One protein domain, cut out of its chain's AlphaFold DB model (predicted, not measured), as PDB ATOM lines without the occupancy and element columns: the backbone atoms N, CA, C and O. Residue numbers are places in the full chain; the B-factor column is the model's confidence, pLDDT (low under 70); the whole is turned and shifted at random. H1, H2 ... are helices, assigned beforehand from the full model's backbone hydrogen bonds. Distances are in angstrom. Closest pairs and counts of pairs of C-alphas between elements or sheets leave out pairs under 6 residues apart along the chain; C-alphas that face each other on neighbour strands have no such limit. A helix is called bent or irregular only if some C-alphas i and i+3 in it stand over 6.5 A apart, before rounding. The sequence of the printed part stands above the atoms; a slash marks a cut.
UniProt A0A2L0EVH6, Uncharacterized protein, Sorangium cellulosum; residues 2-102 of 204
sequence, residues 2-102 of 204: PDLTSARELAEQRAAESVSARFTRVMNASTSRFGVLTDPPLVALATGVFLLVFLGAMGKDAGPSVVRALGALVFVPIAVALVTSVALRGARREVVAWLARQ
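What this domain is: This is residues 2 to 102 of the 204 residues of an uncharacterized protein of Sorangium cellulosum (UniProt A0A2L0EVH6). A long, thin rod: the helical hairpin H4 and H5 makes one end, bent H6 runs back from it with short H2 and H3 packed on its first arm, and H1 packs on its second arm, residues 2 to 7 sticking out. The 101 printed residues, with six named helices in order H1 to H6 and no named strand, are all helix and extended, radius of gyration of the C-alphas 21.4 A, spans 77 by 22 by 18 A.

How they stand to each other: H1, residues 4 to 17, touches H6b, residues 92 to 99, with residues 12 to 16 alone, at a steep tilt of 57 degrees; closest C-alphas Ala 15 and Val 96, 5.3 A. H3, residues 33 to 38, touches H6a, residues 76 to 89; closest C-alphas Thr 38 and Ala 81, 4.7 A. H2, residues 25 to 30, touches residues 85 to 89 alone of H6a; closest C-alphas Asn 28 and Leu 88, 5.6 A. H4, residues 40 to 58, and H5, residues 64 to 74, form a hairpin at a shallow tilt of 11 degrees; closest C-alphas Phe 50 and Val 74, 5.0 A. Every O i to N i+4 pair is within hydrogen-bond range in H1, H2, H4, H5 and H6b, against 9 of 10 in H6a and 0 of 2 in H3, where 2 of 3 O i to N i+3 pairs are.

Where its parts are: H1 begins at C-alpha 4 (27.981, 28.839, -48.500); H4 is 26.5 A long. H6, residues 76 to 99, assigned as one helix by its hydrogen bonds, is bent, C-alphas 89 and 92 being 7.4 A apart, and H6b ends at C-alpha 99 (35.218, 15.473, -56.097). H3 is only just irregular, C-alphas 33 and 36 being 6.8 A apart.

The domain as a whole: The C-alphas farthest apart, of Pro 2 and Asp 61, are 77.0 A apart. The printed part has no cut and no long link; residue 2 has pLDDT under 70.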
ATOM      1  N   PRO A   2      24.267  34.035 -50.875       55.06
ATOM      2  CA  PRO A   2      23.946  32.609 -50.860       55.06
ATOM      3  C   PRO A   2      24.648  31.936 -49.672       55.06
ATOM      4  O   PRO A   2      25.790  32.270 -49.360       55.06
ATOM      5  N   ASP A   3      23.947  31.033 -48.987       74.31
ATOM      6  CA  ASP A   3      24.483  30.285 -47.851       74.31
ATOM      7  C   ASP A   3      25.553  29.302 -48.349       74.31
ATOM      8  O   ASP A   3      25.251  28.283 -48.971       74.31
ATOM      9  N   LEU A   4      26.820  29.636 -48.100       72.25
ATOM     10  CA  LEU A   4      27.981  28.839 -48.500       72.25
ATOM     11  C   LEU A   4      27.960  27.423 -47.901       72.25
ATOM     12  O   LEU A   4      28.552  26.512 -48.481       72.25
ATOM     13  N   THR A   5      27.259  27.227 -46.781       75.56
ATOM     14  CA  THR A   5      27.069  25.912 -46.151       75.56
ATOM     15  C   THR A   5      26.212  25.025 -47.050       75.56
ATOM     16  O   THR A   5      26.640  23.934 -47.421       75.56
ATOM     17  N   SER A   6      25.078  25.553 -47.524       81.94
ATOM     18  CA  SER A   6      24.168  24.839 -48.430       81.94
ATOM     19  C   SER A   6      24.830  24.448 -49.760       81.94
ATOM     20  O   SER A   6      24.643  23.339 -50.256       81.94
ATOM     21  N   ALA A   7      25.665  25.327 -50.328       82.56
ATOM     22  CA  ALA A   7      26.350  25.065 -51.593       82.56
ATOM     23  C   ALA A   7      27.390  23.941 -51.466       82.56
ATOM     24  O   ALA A   7      27.525  23.105 -52.362       82.56
ATOM     25  N   ARG A   8      28.101  23.897 -50.335       84.12
ATOM     26  CA  ARG A   8      29.067  22.842 -50.035       84.12
ATOM     27  C   ARG A   8      28.386  21.499 -49.782       84.12
ATOM     28  O   ARG A   8      28.848  20.492 -50.306       84.12
ATOM     29  N   GLU A   9      27.293  21.483 -49.026       89.12
ATOM     30  CA  GLU A   9      26.515  20.265 -48.771       89.12
ATOM     31  C   GLU A   9      25.975  19.662 -50.074       89.12
ATOM     32  O   GLU A   9      26.107  18.460 -50.301       89.12
ATOM     33  N   LEU A  10      25.466  20.501 -50.982       89.25
ATOM     34  CA  LEU A  10      25.017  20.071 -52.310       89.25
ATOM     35  C   LEU A  10      26.162  19.508 -53.166       89.25
ATOM     36  O   LEU A  10      25.972  18.515 -53.872       89.25
ATOM     37  N   ALA A  11      27.355  20.108 -53.106       89.12
ATOM     38  CA  ALA A  11      28.535  19.609 -53.814       89.12
ATOM     39  C   ALA A  11      29.007  18.256 -53.258       89.12
ATOM     40  O   ALA A  11      29.308  17.342 -54.029       89.12
ATOM     41  N   GLU A  12      29.025  18.101 -51.931       92.06
ATOM     42  CA  GLU A  12      29.352  16.838 -51.263       92.06
ATOM     43  C   GLU A  12      28.318  15.747 -51.582       92.06
ATOM     44  O   GLU A  12      28.703  14.610 -51.866       92.06
ATOM     45  N   GLN A  13      27.025  16.086 -51.617       92.56
ATOM     46  CA  GLN A  13      25.962  15.159 -52.000       92.56
ATOM     47  C   GLN A  13      26.105  14.706 -53.459       92.56
ATOM     48  O   GLN A  13      26.150  13.505 -53.724       92.56
ATOM     49  N   ARG A  14      26.269  15.644 -54.400       91.38
ATOM     50  CA  ARG A  14      26.480  15.326 -55.821       91.38
ATOM     51  C   ARG A  14      27.713  14.443 -56.023       91.38
ATOM     52  O   ARG A  14      27.662  13.460 -56.757       91.38
ATOM     53  N   ALA A  15      28.815  14.764 -55.346       92.62
ATOM     54  CA  ALA A  15      30.037  13.965 -55.372       92.62
ATOM     55  C   ALA A  15      29.837  12.559 -54.784       92.62
ATOM     56  O   ALA A  15      30.446  11.595 -55.248       92.62
ATOM     57  N   ALA A  16      29.001  12.420 -53.753       93.44
ATOM     58  CA  ALA A  16      28.671  11.128 -53.167       93.44
ATOM     59  C   ALA A  16      27.784  10.271 -54.083       93.44
ATOM     60  O   ALA A  16      27.921   9.044 -54.044       93.44
ATOM     61  N   GLU A  17      26.911  10.902 -54.872       91.94
ATOM     62  CA  GLU A  17      26.014  10.275 -55.853       91.94
ATOM     63  C   GLU A  17      26.732   9.906 -57.164       91.94
ATOM     64  O   GLU A  17      26.359   8.925 -57.807       91.94
ATOM     65  N   SER A  18      27.805  10.615 -57.538       88.31
ATOM     66  CA  SER A  18      28.567  10.339 -58.769       88.31
ATOM     67  C   SER A  18      29.480   9.105 -58.688       88.31
ATOM     68  O   SER A  18      30.018   8.650 -59.705       88.31
ATOM     69  N   VAL A  19      29.649   8.534 -57.491       94.62
ATOM     70  CA  VAL A  19      30.450   7.330 -57.237       94.62
ATOM     71  C   VAL A  19      29.642   6.261 -56.511       94.62
ATOM     72  O   VAL A  19      28.638   6.532 -55.859       94.62
ATOM     73  N   SER A  20      30.095   5.009 -56.578       93.44
ATOM     74  CA  SER A  20      29.399   3.897 -55.925       93.44
ATOM     75  C   SER A  20      29.233   4.132 -54.419       93.44
ATOM     76  O   SER A  20      30.173   4.534 -53.723       93.44
ATOM     77  N   ALA A  21      28.059   3.783 -53.879       91.88
ATOM     78  CA  ALA A  21      27.774   3.855 -52.442       91.88
ATOM     79  C   ALA A  21      28.778   3.041 -51.602       91.88
ATOM     80  O   ALA A  21      29.151   3.433 -50.495       91.88
ATOM     81  N   ARG A  22      29.269   1.926 -52.158       92.75
ATOM     82  CA  ARG A  22      30.319   1.095 -51.570       92.75
ATOM     83  C   ARG A  22      31.400   0.802 -52.601       92.75
ATOM     84  O   ARG A  22      31.109   0.309 -53.685       92.75
ATOM     85  N   PHE A  23      32.649   1.067 -52.237       94.62
ATOM     86  CA  PHE A  23      33.790   0.738 -53.083       94.62
ATOM     87  C   PHE A  23      34.136  -0.742 -52.960       94.62
ATOM     88  O   PHE A  23      34.217  -1.294 -51.856       94.62
ATOM     89  N   THR A  24      34.348  -1.380 -54.109       92.31
ATOM     90  CA  THR A  24      34.879  -2.741 -54.177       92.31
ATOM     91  C   THR A  24      36.342  -2.761 -53.722       92.31
ATOM     92  O   THR A  24      36.983  -1.720 -53.558       92.31
ATOM     93  N   ARG A  25      36.909  -3.958 -53.526       88.94
ATOM     94  CA  ARG A  25      38.339  -4.096 -53.207       88.94
ATOM     95  C   ARG A  25      39.222  -3.451 -54.277       88.94
ATOM     96  O   ARG A  25      40.168  -2.758 -53.928       88.94
ATOM     97  N   VAL A  26      38.868  -3.646 -55.548       90.56
ATOM     98  CA  VAL A  26      39.583  -3.074 -56.695       90.56
ATOM     99  C   VAL A  26      39.510  -1.553 -56.660       90.56
ATOM    100  O   VAL A  26      40.545  -0.906 -56.724       90.56
ATOM    101  N   MET A  27      38.323  -0.979 -56.441       94.62
ATOM    102  CA  MET A  27      38.170   0.478 -56.355       94.62
ATOM    103  C   MET A  27      39.005   1.087 -55.222       94.62
ATOM    104  O   MET A  27      39.662   2.099 -55.434       94.62
ATOM    105  N   ASN A  28      39.027   0.458 -54.040       94.56
ATOM    106  CA  ASN A  28      39.867   0.906 -52.922       94.56
ATOM    107  C   ASN A  28      41.367   0.768 -53.229       94.56
ATOM    108  O   ASN A  28      42.162   1.598 -52.802       94.56
ATOM    109  N   ALA A  29      41.770  -0.277 -53.955       92.75
ATOM    110  CA  ALA A  29      43.155  -0.466 -54.372       92.75
ATOM    111  C   ALA A  29      43.597   0.609 -55.377       92.75
ATOM    112  O   ALA A  29      44.695   1.143 -55.248       92.75
ATOM    113  N   SER A  30      42.735   0.985 -56.325       94.62
ATOM    114  CA  SER A  30      43.030   1.996 -57.347       94.62
ATOM    115  C   SER A  30      43.333   3.383 -56.761       94.62
ATOM    116  O   SER A  30      44.077   4.160 -57.355       94.62
ATOM    117  N   THR A  31      42.835   3.721 -55.569       94.94
ATOM    118  CA  THR A  31      43.104   5.043 -54.976       94.94
ATOM    119  C   THR A  31      44.505   5.183 -54.375       94.94
ATOM    120  O   THR A  31      44.874   6.281 -53.967       94.94
ATOM    121  N   SER A  32      45.310   4.113 -54.317       93.56
ATOM    122  CA  SER A  32      46.619   4.128 -53.655       93.56
ATOM    123  C   SER A  32      47.675   3.296 -54.376       93.56
ATOM    124  O   SER A  32      47.424   2.171 -54.798       93.56
ATOM    125  N   ARG A  33      48.922   3.784 -54.381       91.31
ATOM    126  CA  ARG A  33      50.092   3.034 -54.877       91.31
ATOM    127  C   ARG A  33      50.296   1.693 -54.170       91.31
ATOM    128  O   ARG A  33      50.877   0.774 -54.739       91.31
ATOM    129  N   PHE A  34      49.817   1.574 -52.931       91.50
ATOM    130  CA  PHE A  34      49.912   0.349 -52.141       91.50
ATOM    131  C   PHE A  34      48.791  -0.647 -52.447       91.50
ATOM    132  O   PHE A  34      48.857  -1.781 -51.981       91.50
ATOM    133  N   GLY A  35      47.794  -0.281 -53.262       89.50
ATOM    134  CA  GLY A  35      46.706  -1.174 -53.661       89.50
ATOM    135  C   GLY A  35      47.190  -2.480 -54.293       89.50
ATOM    136  O   GLY A  35      46.578  -3.526 -54.077       89.50
ATOM    137  N   VAL A  36      48.344  -2.448 -54.967       90.56
ATOM    138  CA  VAL A  36      49.012  -3.632 -55.534       90.56
ATOM    139  C   VAL A  36      49.317  -4.713 -54.488       90.56
ATOM    140  O   VAL A  36      49.278  -5.895 -54.801       90.56
ATOM    141  N   LEU A  37      49.534  -4.346 -53.220       91.50
ATOM    142  CA  LEU A  37      49.782  -5.299 -52.129       91.50
ATOM    143  C   LEU A  37      48.529  -6.092 -51.729       91.50
ATOM    144  O   LEU A  37      48.613  -7.023 -50.934       91.50
ATOM    145  N   THR A  38      47.362  -5.717 -52.253       89.75
ATOM    146  CA  THR A  38      46.095  -6.430 -52.040       89.75
ATOM    147  C   THR A  38      45.714  -7.335 -53.215       89.75
ATOM    148  O   THR A  38      44.679  -8.004 -53.152       89.75
ATOM    149  N   ASP A  39      46.544  -7.366 -54.264       87.38
ATOM    150  CA  ASP A  39      46.342  -8.157 -55.476       87.38
ATOM    151  C   ASP A  39      46.503  -9.666 -55.190       87.38
ATOM    152  O   ASP A  39      47.565 -10.090 -54.721       87.38
ATOM    153  N   PRO A  40      45.475 -10.503 -55.440       87.94
ATOM    154  CA  PRO A  40      45.545 -11.922 -55.103       87.94
ATOM    155  C   PRO A  40      46.684 -12.683 -55.808       87.94
ATOM    156  O   PRO A  40      47.379 -13.423 -55.109       87.94
ATOM    157  N   PRO A  41      46.937 -12.506 -57.124       88.69
ATOM    158  CA  PRO A  41      48.110 -13.086 -57.781       88.69
ATOM    159  C   PRO A  41      49.440 -12.728 -57.112       88.69
ATOM    160  O   PRO A  41      50.246 -13.624 -56.856       88.69
ATOM    161  N   LEU A  42      49.666 -11.451 -56.780       88.75
ATOM    162  CA  LEU A  42      50.902 -11.027 -56.114       88.75
ATOM    163  C   LEU A  42      51.056 -11.678 -54.734       88.75
ATOM    164  O   LEU A  42      52.122 -12.203 -54.405       88.75
ATOM    165  N   VAL A  43      49.988 -11.667 -53.930       91.69
ATOM    166  CA  VAL A  43      49.992 -12.262 -52.587       91.69
ATOM    167  C   VAL A  43      50.235 -13.769 -52.668       91.69
ATOM    168  O   VAL A  43      51.026 -14.297 -51.886       91.69
ATOM    169  N   ALA A  44      49.611 -14.459 -53.625       92.12
ATOM    170  CA  ALA A  44      49.794 -15.890 -53.842       92.12
ATOM    171  C   ALA A  44      51.232 -16.227 -54.262       92.12
ATOM    172  O   ALA A  44      51.836 -17.128 -53.680       92.12
ATOM    173  N   LEU A  45      51.803 -15.476 -55.210       93.56
ATOM    174  CA  LEU A  45      53.188 -15.644 -55.651       93.56
ATOM    175  C   LEU A  45      54.163 -15.464 -54.480       93.56
ATOM    176  O   LEU A  45      54.997 -16.334 -54.230       93.56
ATOM    177  N   ALA A  46      54.035 -14.364 -53.734       93.88
ATOM    178  CA  ALA A  46      54.897 -14.081 -52.592       93.88
ATOM    179  C   ALA A  46      54.781 -15.174 -51.517       93.88
ATOM    180  O   ALA A  46      55.794 -15.687 -51.046       93.88
ATOM    181  N   THR A  47      53.553 -15.583 -51.183       95.50
ATOM    182  CA  THR A  47      53.296 -16.665 -50.218       95.50
ATOM    183  C   THR A  47      53.922 -17.981 -50.682       95.50
ATOM    184  O   THR A  47      54.572 -18.659 -49.891       95.50
ATOM    185  N   GLY A  48      53.790 -18.322 -51.967       95.44
ATOM    186  CA  GLY A  48      54.385 -19.522 -52.556       95.44
ATOM    187  C   GLY A  48      55.912 -19.532 -52.470       95.44
ATOM    188  O   GLY A  48      56.492 -20.548 -52.096       95.44
ATOM    189  N   VAL A  49      56.569 -18.397 -52.733       96.31
ATOM    190  CA  VAL A  49      58.029 -18.267 -52.581       96.31
ATOM    191  C   VAL A  49      58.454 -18.514 -51.134       96.31
ATOM    192  O   VAL A  49      59.340 -19.334 -50.895       96.31
ATOM    193  N   PHE A  50      57.802 -17.873 -50.157       95.50
ATOM    194  CA  PHE A  50      58.117 -18.105 -48.743       95.50
ATOM    195  C   PHE A  50      57.861 -19.554 -48.324       95.50
ATOM    196  O   PHE A  50      58.663 -20.126 -47.585       95.50
ATOM    197  N   LEU A  51      56.788 -20.166 -48.827       96.50
ATOM    198  CA  LEU A  51      56.464 -21.560 -48.551       96.50
ATOM    199  C   LEU A  51      57.536 -22.512 -49.100       96.50
ATOM    200  O   LEU A  51      57.964 -23.413 -48.385       96.50
ATOM    201  N   LEU A  52      58.020 -22.299 -50.327       96.88
ATOM    202  CA  LEU A  52      59.093 -23.113 -50.909       96.88
ATOM    203  C   LEU A  52      60.400 -22.988 -50.120       96.88
ATOM    204  O   LEU A  52      61.067 -23.994 -49.881       96.88
ATOM    205  N   VAL A  53      60.751 -21.779 -49.673       95.44
ATOM    206  CA  VAL A  53      61.931 -21.555 -48.823       95.44
ATOM    207  C   VAL A  53      61.779 -22.272 -47.481       95.44
ATOM    208  O   VAL A  53      62.711 -22.941 -47.033       95.44
ATOM    209  N   PHE A  54      60.603 -22.183 -46.856       95.12
ATOM    210  CA  PHE A  54      60.295 -22.880 -45.610       95.12
ATOM    211  C   PHE A  54      60.406 -24.407 -45.757       95.12
ATOM    212  O   PHE A  54      61.110 -25.050 -44.979       95.12
ATOM    213  N   LEU A  55      59.782 -24.981 -46.791       95.19
ATOM    214  CA  LEU A  55      59.843 -26.419 -47.068       95.19
ATOM    215  C   LEU A  55      61.270 -26.880 -47.388       95.19
ATOM    216  O   LEU A  55      61.705 -27.922 -46.905       95.19
ATOM    217  N   GLY A  56      62.029 -26.087 -48.150       95.31
ATOM    218  CA  GLY A  56      63.431 -26.373 -48.451       95.31
ATOM    219  C   GLY A  56      64.329 -26.351 -47.211       95.31
ATOM    220  O   GLY A  56      65.249 -27.160 -47.112       95.31
ATOM    221  N   ALA A  57      64.052 -25.467 -46.250       93.75
ATOM    222  CA  ALA A  57      64.757 -25.443 -44.972       93.75
ATOM    223  C   ALA A  57      64.428 -26.672 -44.115       93.75
ATOM    224  O   ALA A  57      65.335 -27.264 -43.531       93.75
ATOM    225  N   MET A  58      63.160 -27.096 -44.085       93.19
ATOM    226  CA  MET A  58      62.767 -28.339 -43.415       93.19
ATOM    227  C   MET A  58      63.431 -29.567 -44.044       93.19
ATOM    228  O   MET A  58      63.938 -30.414 -43.322       93.19
ATOM    229  N   GLY A  59      63.482 -29.646 -45.376       93.62
ATOM    230  CA  GLY A  59      64.104 -30.768 -46.088       93.62
ATOM    231  C   GLY A  59      65.630 -30.849 -45.962       93.62
ATOM    232  O   GLY A  59      66.212 -31.851 -46.361       93.62
ATOM    233  N   LYS A  60      66.284 -29.806 -45.434       94.62
ATOM    234  CA  LYS A  60      67.731 -29.764 -45.156       94.62
ATOM    235  C   LYS A  60      68.060 -29.842 -43.663       94.62
ATOM    236  O   LYS A  60      69.163 -29.462 -43.277       94.62
ATOM    237  N   ASP A  61      67.104 -30.261 -42.834       90.62
ATOM    238  CA  ASP A  61      67.257 -30.358 -41.378       90.62
ATOM    239  C   ASP A  61      67.749 -29.049 -40.732       90.62
ATOM    240  O   ASP A  61      68.572 -29.037 -39.812       90.62
ATOM    241  N   ALA A  62      67.255 -27.904 -41.224       90.38
ATOM    242  CA  ALA A  62      67.587 -26.611 -40.643       90.38
ATOM    243  C   ALA A  62      67.184 -26.554 -39.159       90.38
ATOM    244  O   ALA A  62      66.170 -27.112 -38.738       90.38
ATOM    245  N   GLY A  63      67.962 -25.818 -38.360       94.44
ATOM    246  CA  GLY A  63      67.730 -25.722 -36.920       94.44
ATOM    247  C   GLY A  63      66.314 -25.221 -36.561       94.44
ATOM    248  O   GLY A  63      65.746 -24.401 -37.292       94.44
ATOM    249  N   PRO A  64      65.748 -25.622 -35.404       92.56
ATOM    250  CA  PRO A  64      64.364 -25.307 -35.023       92.56
ATOM    251  C   PRO A  64      64.013 -23.813 -35.054       92.56
ATOM    252  O   PRO A  64      62.898 -23.436 -35.415       92.56
ATOM    253  N   SER A  65      64.967 -22.945 -34.703       94.44
ATOM    254  CA  SER A  65      64.789 -21.489 -34.747       94.44
ATOM    255  C   SER A  65      64.598 -20.968 -36.174       94.44
ATOM    256  O   SER A  65      63.762 -20.096 -36.397       94.44
ATOM    257  N   VAL A  66      65.327 -21.530 -37.144       92.94
ATOM    258  CA  VAL A  66      65.231 -21.157 -38.564       92.94
ATOM    259  C   VAL A  66      63.884 -21.592 -39.127       92.94
ATOM    260  O   VAL A  66      63.200 -20.796 -39.764       92.94
ATOM    261  N   VAL A  67      63.462 -22.822 -38.826       92.81
ATOM    262  CA  VAL A  67      62.159 -23.352 -39.249       92.81
ATOM    263  C   VAL A  67      61.019 -22.486 -38.705       92.81
ATOM    264  O   VAL A  67      60.139 -22.093 -39.465       92.81
ATOM    265  N   ARG A  68      61.051 -22.103 -37.421       93.56
ATOM    266  CA  ARG A  68      60.033 -21.209 -36.836       93.56
ATOM    267  C   ARG A  68      60.007 -19.831 -37.498       93.56
ATOM    268  O   ARG A  68      58.928 -19.338 -37.813       93.56
ATOM    269  N   ALA A  69      61.174 -19.223 -37.715       93.38
ATOM    270  CA  ALA A  69      61.269 -17.911 -38.349       93.38
ATOM    271  C   ALA A  69      60.715 -17.939 -39.783       93.38
ATOM    272  O   ALA A  69      59.874 -17.116 -40.138       93.38
ATOM    273  N   LEU A  70      61.123 -18.924 -40.587       92.94
ATOM    274  CA  LEU A  70      60.626 -19.097 -41.952       92.94
ATOM    275  C   LEU A  70      59.130 -19.431 -41.981       92.94
ATOM    276  O   LEU A  70      58.412 -18.895 -42.820       92.94
ATOM    277  N   GLY A  71      58.644 -20.240 -41.036       91.88
ATOM    278  CA  GLY A  71      57.221 -20.553 -40.904       91.88
ATOM    279  C   GLY A  71      56.370 -19.309 -40.641       91.88
ATOM    280  O   GLY A  71      55.320 -19.144 -41.254       91.88
ATOM    281  N   ALA A  72      56.845 -18.385 -39.800       94.31
ATOM    282  CA  ALA A  72      56.180 -17.098 -39.596       94.31
ATOM    283  C   ALA A  72      56.189 -16.229 -40.868       94.31
ATOM    284  O   ALA A  72      55.184 -15.590 -41.186       94.31
ATOM    285  N   LEU A  73      57.292 -16.237 -41.627       94.31
ATOM    286  CA  LEU A  73      57.430 -15.459 -42.864       94.31
ATOM    287  C   LEU A  73      56.442 -15.876 -43.963       94.31
ATOM    288  O   LEU A  73      56.024 -15.019 -44.739       94.31
ATOM    289  N   VAL A  74      55.992 -17.137 -43.992       94.25
ATOM    290  CA  VAL A  74      54.948 -17.600 -44.932       94.25
ATOM    291  C   VAL A  74      53.665 -16.770 -44.816       94.25
ATOM    292  O   VAL A  74      53.008 -16.505 -45.821       94.25
ATOM    293  N   PHE A  75      53.320 -16.303 -43.615       94.56
ATOM    294  CA  PHE A  75      52.091 -15.545 -43.375       94.56
ATOM    295  C   PHE A  75      52.236 -14.036 -43.606       94.56
ATOM    296  O   PHE A  75      51.229 -13.324 -43.649       94.56
ATOM    297  N   VAL A  76      53.460 -13.527 -43.779       95.69
ATOM    298  CA  VAL A  76      53.716 -12.086 -43.919       95.69
ATOM    299  C   VAL A  76      52.994 -11.469 -45.123       95.69
ATOM    300  O   VAL A  76      52.328 -10.452 -44.919       95.69
ATOM    301  N   PRO A  77      53.016 -12.045 -46.344       95.62
ATOM    302  CA  PRO A  77      52.295 -11.465 -47.481       95.62
ATOM    303  C   PRO A  77      50.789 -11.323 -47.229       95.62
ATOM    304  O   PRO A  77      50.187 -10.311 -47.584       95.62
ATOM    305  N   ILE A  78      50.185 -12.308 -46.557       94.62
ATOM    306  CA  ILE A  78      48.762 -12.301 -46.202       94.62
ATOM    307  C   ILE A  78      48.480 -11.197 -45.179       94.62
ATOM    308  O   ILE A  78      47.546 -10.414 -45.355       94.62
ATOM    309  N   ALA A  79      49.305 -11.096 -44.134       95.69
ATOM    310  CA  ALA A  79      49.173 -10.057 -43.117       95.69
ATOM    311  C   ALA A  79      49.289  -8.650 -43.730       95.69
ATOM    312  O   ALA A  79      48.443  -7.794 -43.469       95.69
ATOM    313  N   VAL A  80      50.270  -8.428 -44.613       95.50
ATOM    314  CA  VAL A  80      50.448  -7.160 -45.341       95.50
ATOM    315  C   VAL A  80      49.219  -6.833 -46.193       95.50
ATOM    316  O   VAL A  80      48.724  -5.703 -46.149       95.50
ATOM    317  N   ALA A  81      48.680  -7.809 -46.926       93.06
ATOM    318  CA  ALA A  81      47.491  -7.617 -47.753       93.06
ATOM    319  C   ALA A  81      46.249  -7.256 -46.921       93.06
ATOM    320  O   ALA A  81      45.445  -6.413 -47.334       93.06
ATOM    321  N   LEU A  82      46.088  -7.864 -45.741       93.50
ATOM    322  CA  LEU A  82      44.990  -7.573 -44.815       93.50
ATOM    323  C   LEU A  82      45.108  -6.168 -44.224       93.50
ATOM    324  O   LEU A  82      44.149  -5.400 -44.306       93.50
ATOM    325  N   VAL A  83      46.280  -5.810 -43.694       94.88
ATOM    326  CA  VAL A  83      46.543  -4.473 -43.140       94.88
ATOM    327  C   VAL A  83      46.310  -3.402 -44.204       94.88
ATOM    328  O   VAL A  83      45.572  -2.447 -43.963       94.88
ATOM    329  N   THR A  84      46.839  -3.603 -45.412       92.56
ATOM    330  CA  THR A  84      46.635  -2.680 -46.537       92.56
ATOM    331  C   THR A  84      45.154  -2.581 -46.914       92.56
ATOM    332  O   THR A  84      44.629  -1.483 -47.073       92.56
ATOM    333  N   SER A  85      44.430  -3.705 -46.977       89.62
ATOM    334  CA  SER A  85      42.987  -3.702 -47.273       89.62
ATOM    335  C   SER A  85      42.181  -2.910 -46.235       89.62
ATOM    336  O   SER A  85      41.200  -2.260 -46.591       89.62
ATOM    337  N   VAL A  86      42.565  -2.966 -44.954       92.12
ATOM    338  CA  VAL A  86      41.919  -2.193 -43.881       92.12
ATOM    339  C   VAL A  86      42.251  -0.710 -44.005       92.12
ATOM    340  O   VAL A  86      41.335   0.109 -43.939       92.12
ATOM    341  N   ALA A  87      43.521  -0.370 -44.243       90.94
ATOM    342  CA  ALA A  87      43.966   1.011 -44.425       90.94
ATOM    343  C   ALA A  87      43.234   1.710 -45.585       90.94
ATOM    344  O   ALA A  87      42.896   2.885 -45.491       90.94
ATOM    345  N   LEU A  88      42.901   0.970 -46.648       92.12
ATOM    346  CA  LEU A  88      42.208   1.505 -47.824       92.12
ATOM    347  C   LEU A  88      40.680   1.609 -47.673       92.12
ATOM    348  O   LEU A  88      40.013   2.097 -48.582       92.12
ATOM    349  N   ARG A  89      40.081   1.213 -46.539       88.44
ATOM    350  CA  ARG A  89      38.618   1.332 -46.334       88.44
ATOM    351  C   ARG A  89      38.115   2.782 -46.352       88.44
ATOM    352  O   ARG A  89      36.933   3.004 -46.609       88.44
ATOM    353  N   GLY A  90      38.987   3.755 -46.081       91.00
ATOM    354  CA  GLY A  90      38.671   5.188 -46.116       91.00
ATOM    355  C   GLY A  90      38.620   5.805 -47.519       91.00
ATOM    356  O   GLY A  90      38.113   6.917 -47.659       91.00
ATOM    357  N   ALA A  91      39.068   5.081 -48.552       94.00
ATOM    358  CA  ALA A  91      39.284   5.600 -49.904       94.00
ATOM    359  C   ALA A  91      38.070   6.332 -50.496       94.00
ATOM    360  O   ALA A  91      38.212   7.400 -51.087       94.00
ATOM    361  N   ARG A  92      36.852   5.807 -50.289       95.94
ATOM    362  CA  ARG A  92      35.630   6.461 -50.783       95.94
ATOM    363  C   ARG A  92      35.476   7.881 -50.244       95.94
ATOM    364  O   ARG A  92      35.118   8.773 -51.002       95.94
ATOM    365  N   ARG A  93      35.719   8.096 -48.947       95.19
ATOM    366  CA  ARG A  93      35.557   9.426 -48.337       95.19
ATOM    367  C   ARG A  93      36.540  10.420 -48.938       95.19
ATOM    368  O   ARG A  93      36.153  11.545 -49.215       95.19
ATOM    369  N   GLU A  94      37.775   9.991 -49.181       95.31
ATOM    370  CA  GLU A  94      38.798  10.824 -49.816       95.31
ATOM    371  C   GLU A  94      38.437  11.171 -51.261       95.31
ATOM    372  O   GLU A  94      38.575  12.323 -51.663       95.31
ATOM    373  N   VAL A  95      37.919  10.203 -52.024       96.75
ATOM    374  CA  VAL A  95      37.443  10.435 -53.394       96.75
ATOM    375  C   VAL A  95      36.279  11.421 -53.417       96.75
ATOM    376  O   VAL A  95      36.323  12.379 -54.181       96.75
ATOM    377  N   VAL A  96      35.272  11.235 -52.561       96.56
ATOM    378  CA  VAL A  96      34.122  12.150 -52.471       96.56
ATOM    379  C   VAL A  96      34.573  13.549 -52.048       96.56
ATOM    380  O   VAL A  96      34.187  14.529 -52.676       96.56
ATOM    381  N   ALA A  97      35.445  13.653 -51.042       96.25
ATOM    382  CA  ALA A  97      35.993  14.934 -50.607       96.25
ATOM    383  C   ALA A  97      36.825  15.616 -51.703       96.25
ATOM    384  O   ALA A  97      36.840  16.840 -51.797       96.25
ATOM    385  N   TRP A  98      37.528  14.846 -52.536       96.50
ATOM    386  CA  TRP A  98      38.238  15.380 -53.692       96.50
ATOM    387  C   TRP A  98      37.270  15.893 -54.765       96.50
ATOM    388  O   TRP A  98      37.441  17.022 -55.220       96.50
ATOM    389  N   LEU A  99      36.247  15.111 -55.117       96.44
ATOM    390  CA  LEU A  99      35.218  15.473 -56.097       96.44
ATOM    391  C   LEU A  99      34.449  16.736 -55.691       96.44
ATOM    392  O   LEU A  99      34.263  17.631 -56.507       96.44
ATOM    393  N   ALA A 100      34.070  16.847 -54.417       95.38
ATOM    394  CA  ALA A 100      33.308  17.980 -53.891       95.38
ATOM    395  C   ALA A 100      34.068  19.319 -53.929       95.38
ATOM    396  O   ALA A 100      33.457  20.375 -53.792       95.38
ATOM    397  N   ARG A 101      35.399  19.293 -54.093       95.06
ATOM    398  CA  ARG A 101      36.238  20.500 -54.186       95.06
ATOM    399  C   ARG A 101      36.450  20.994 -55.615       95.06
ATOM    400  O   ARG A 101      37.047  22.053 -55.783       95.06
ATOM    401  N   GLN A 102      36.032  20.232 -56.624       95.69
ATOM    402  CA  GLN A 102      36.223  20.634 -58.015       95.69
ATOM    403  C   GLN A 102      35.215  21.733 -58.398       95.69
ATOM    404  O   GLN A 102      34.080  21.710 -57.921       95.69
TER     405      GLN A 102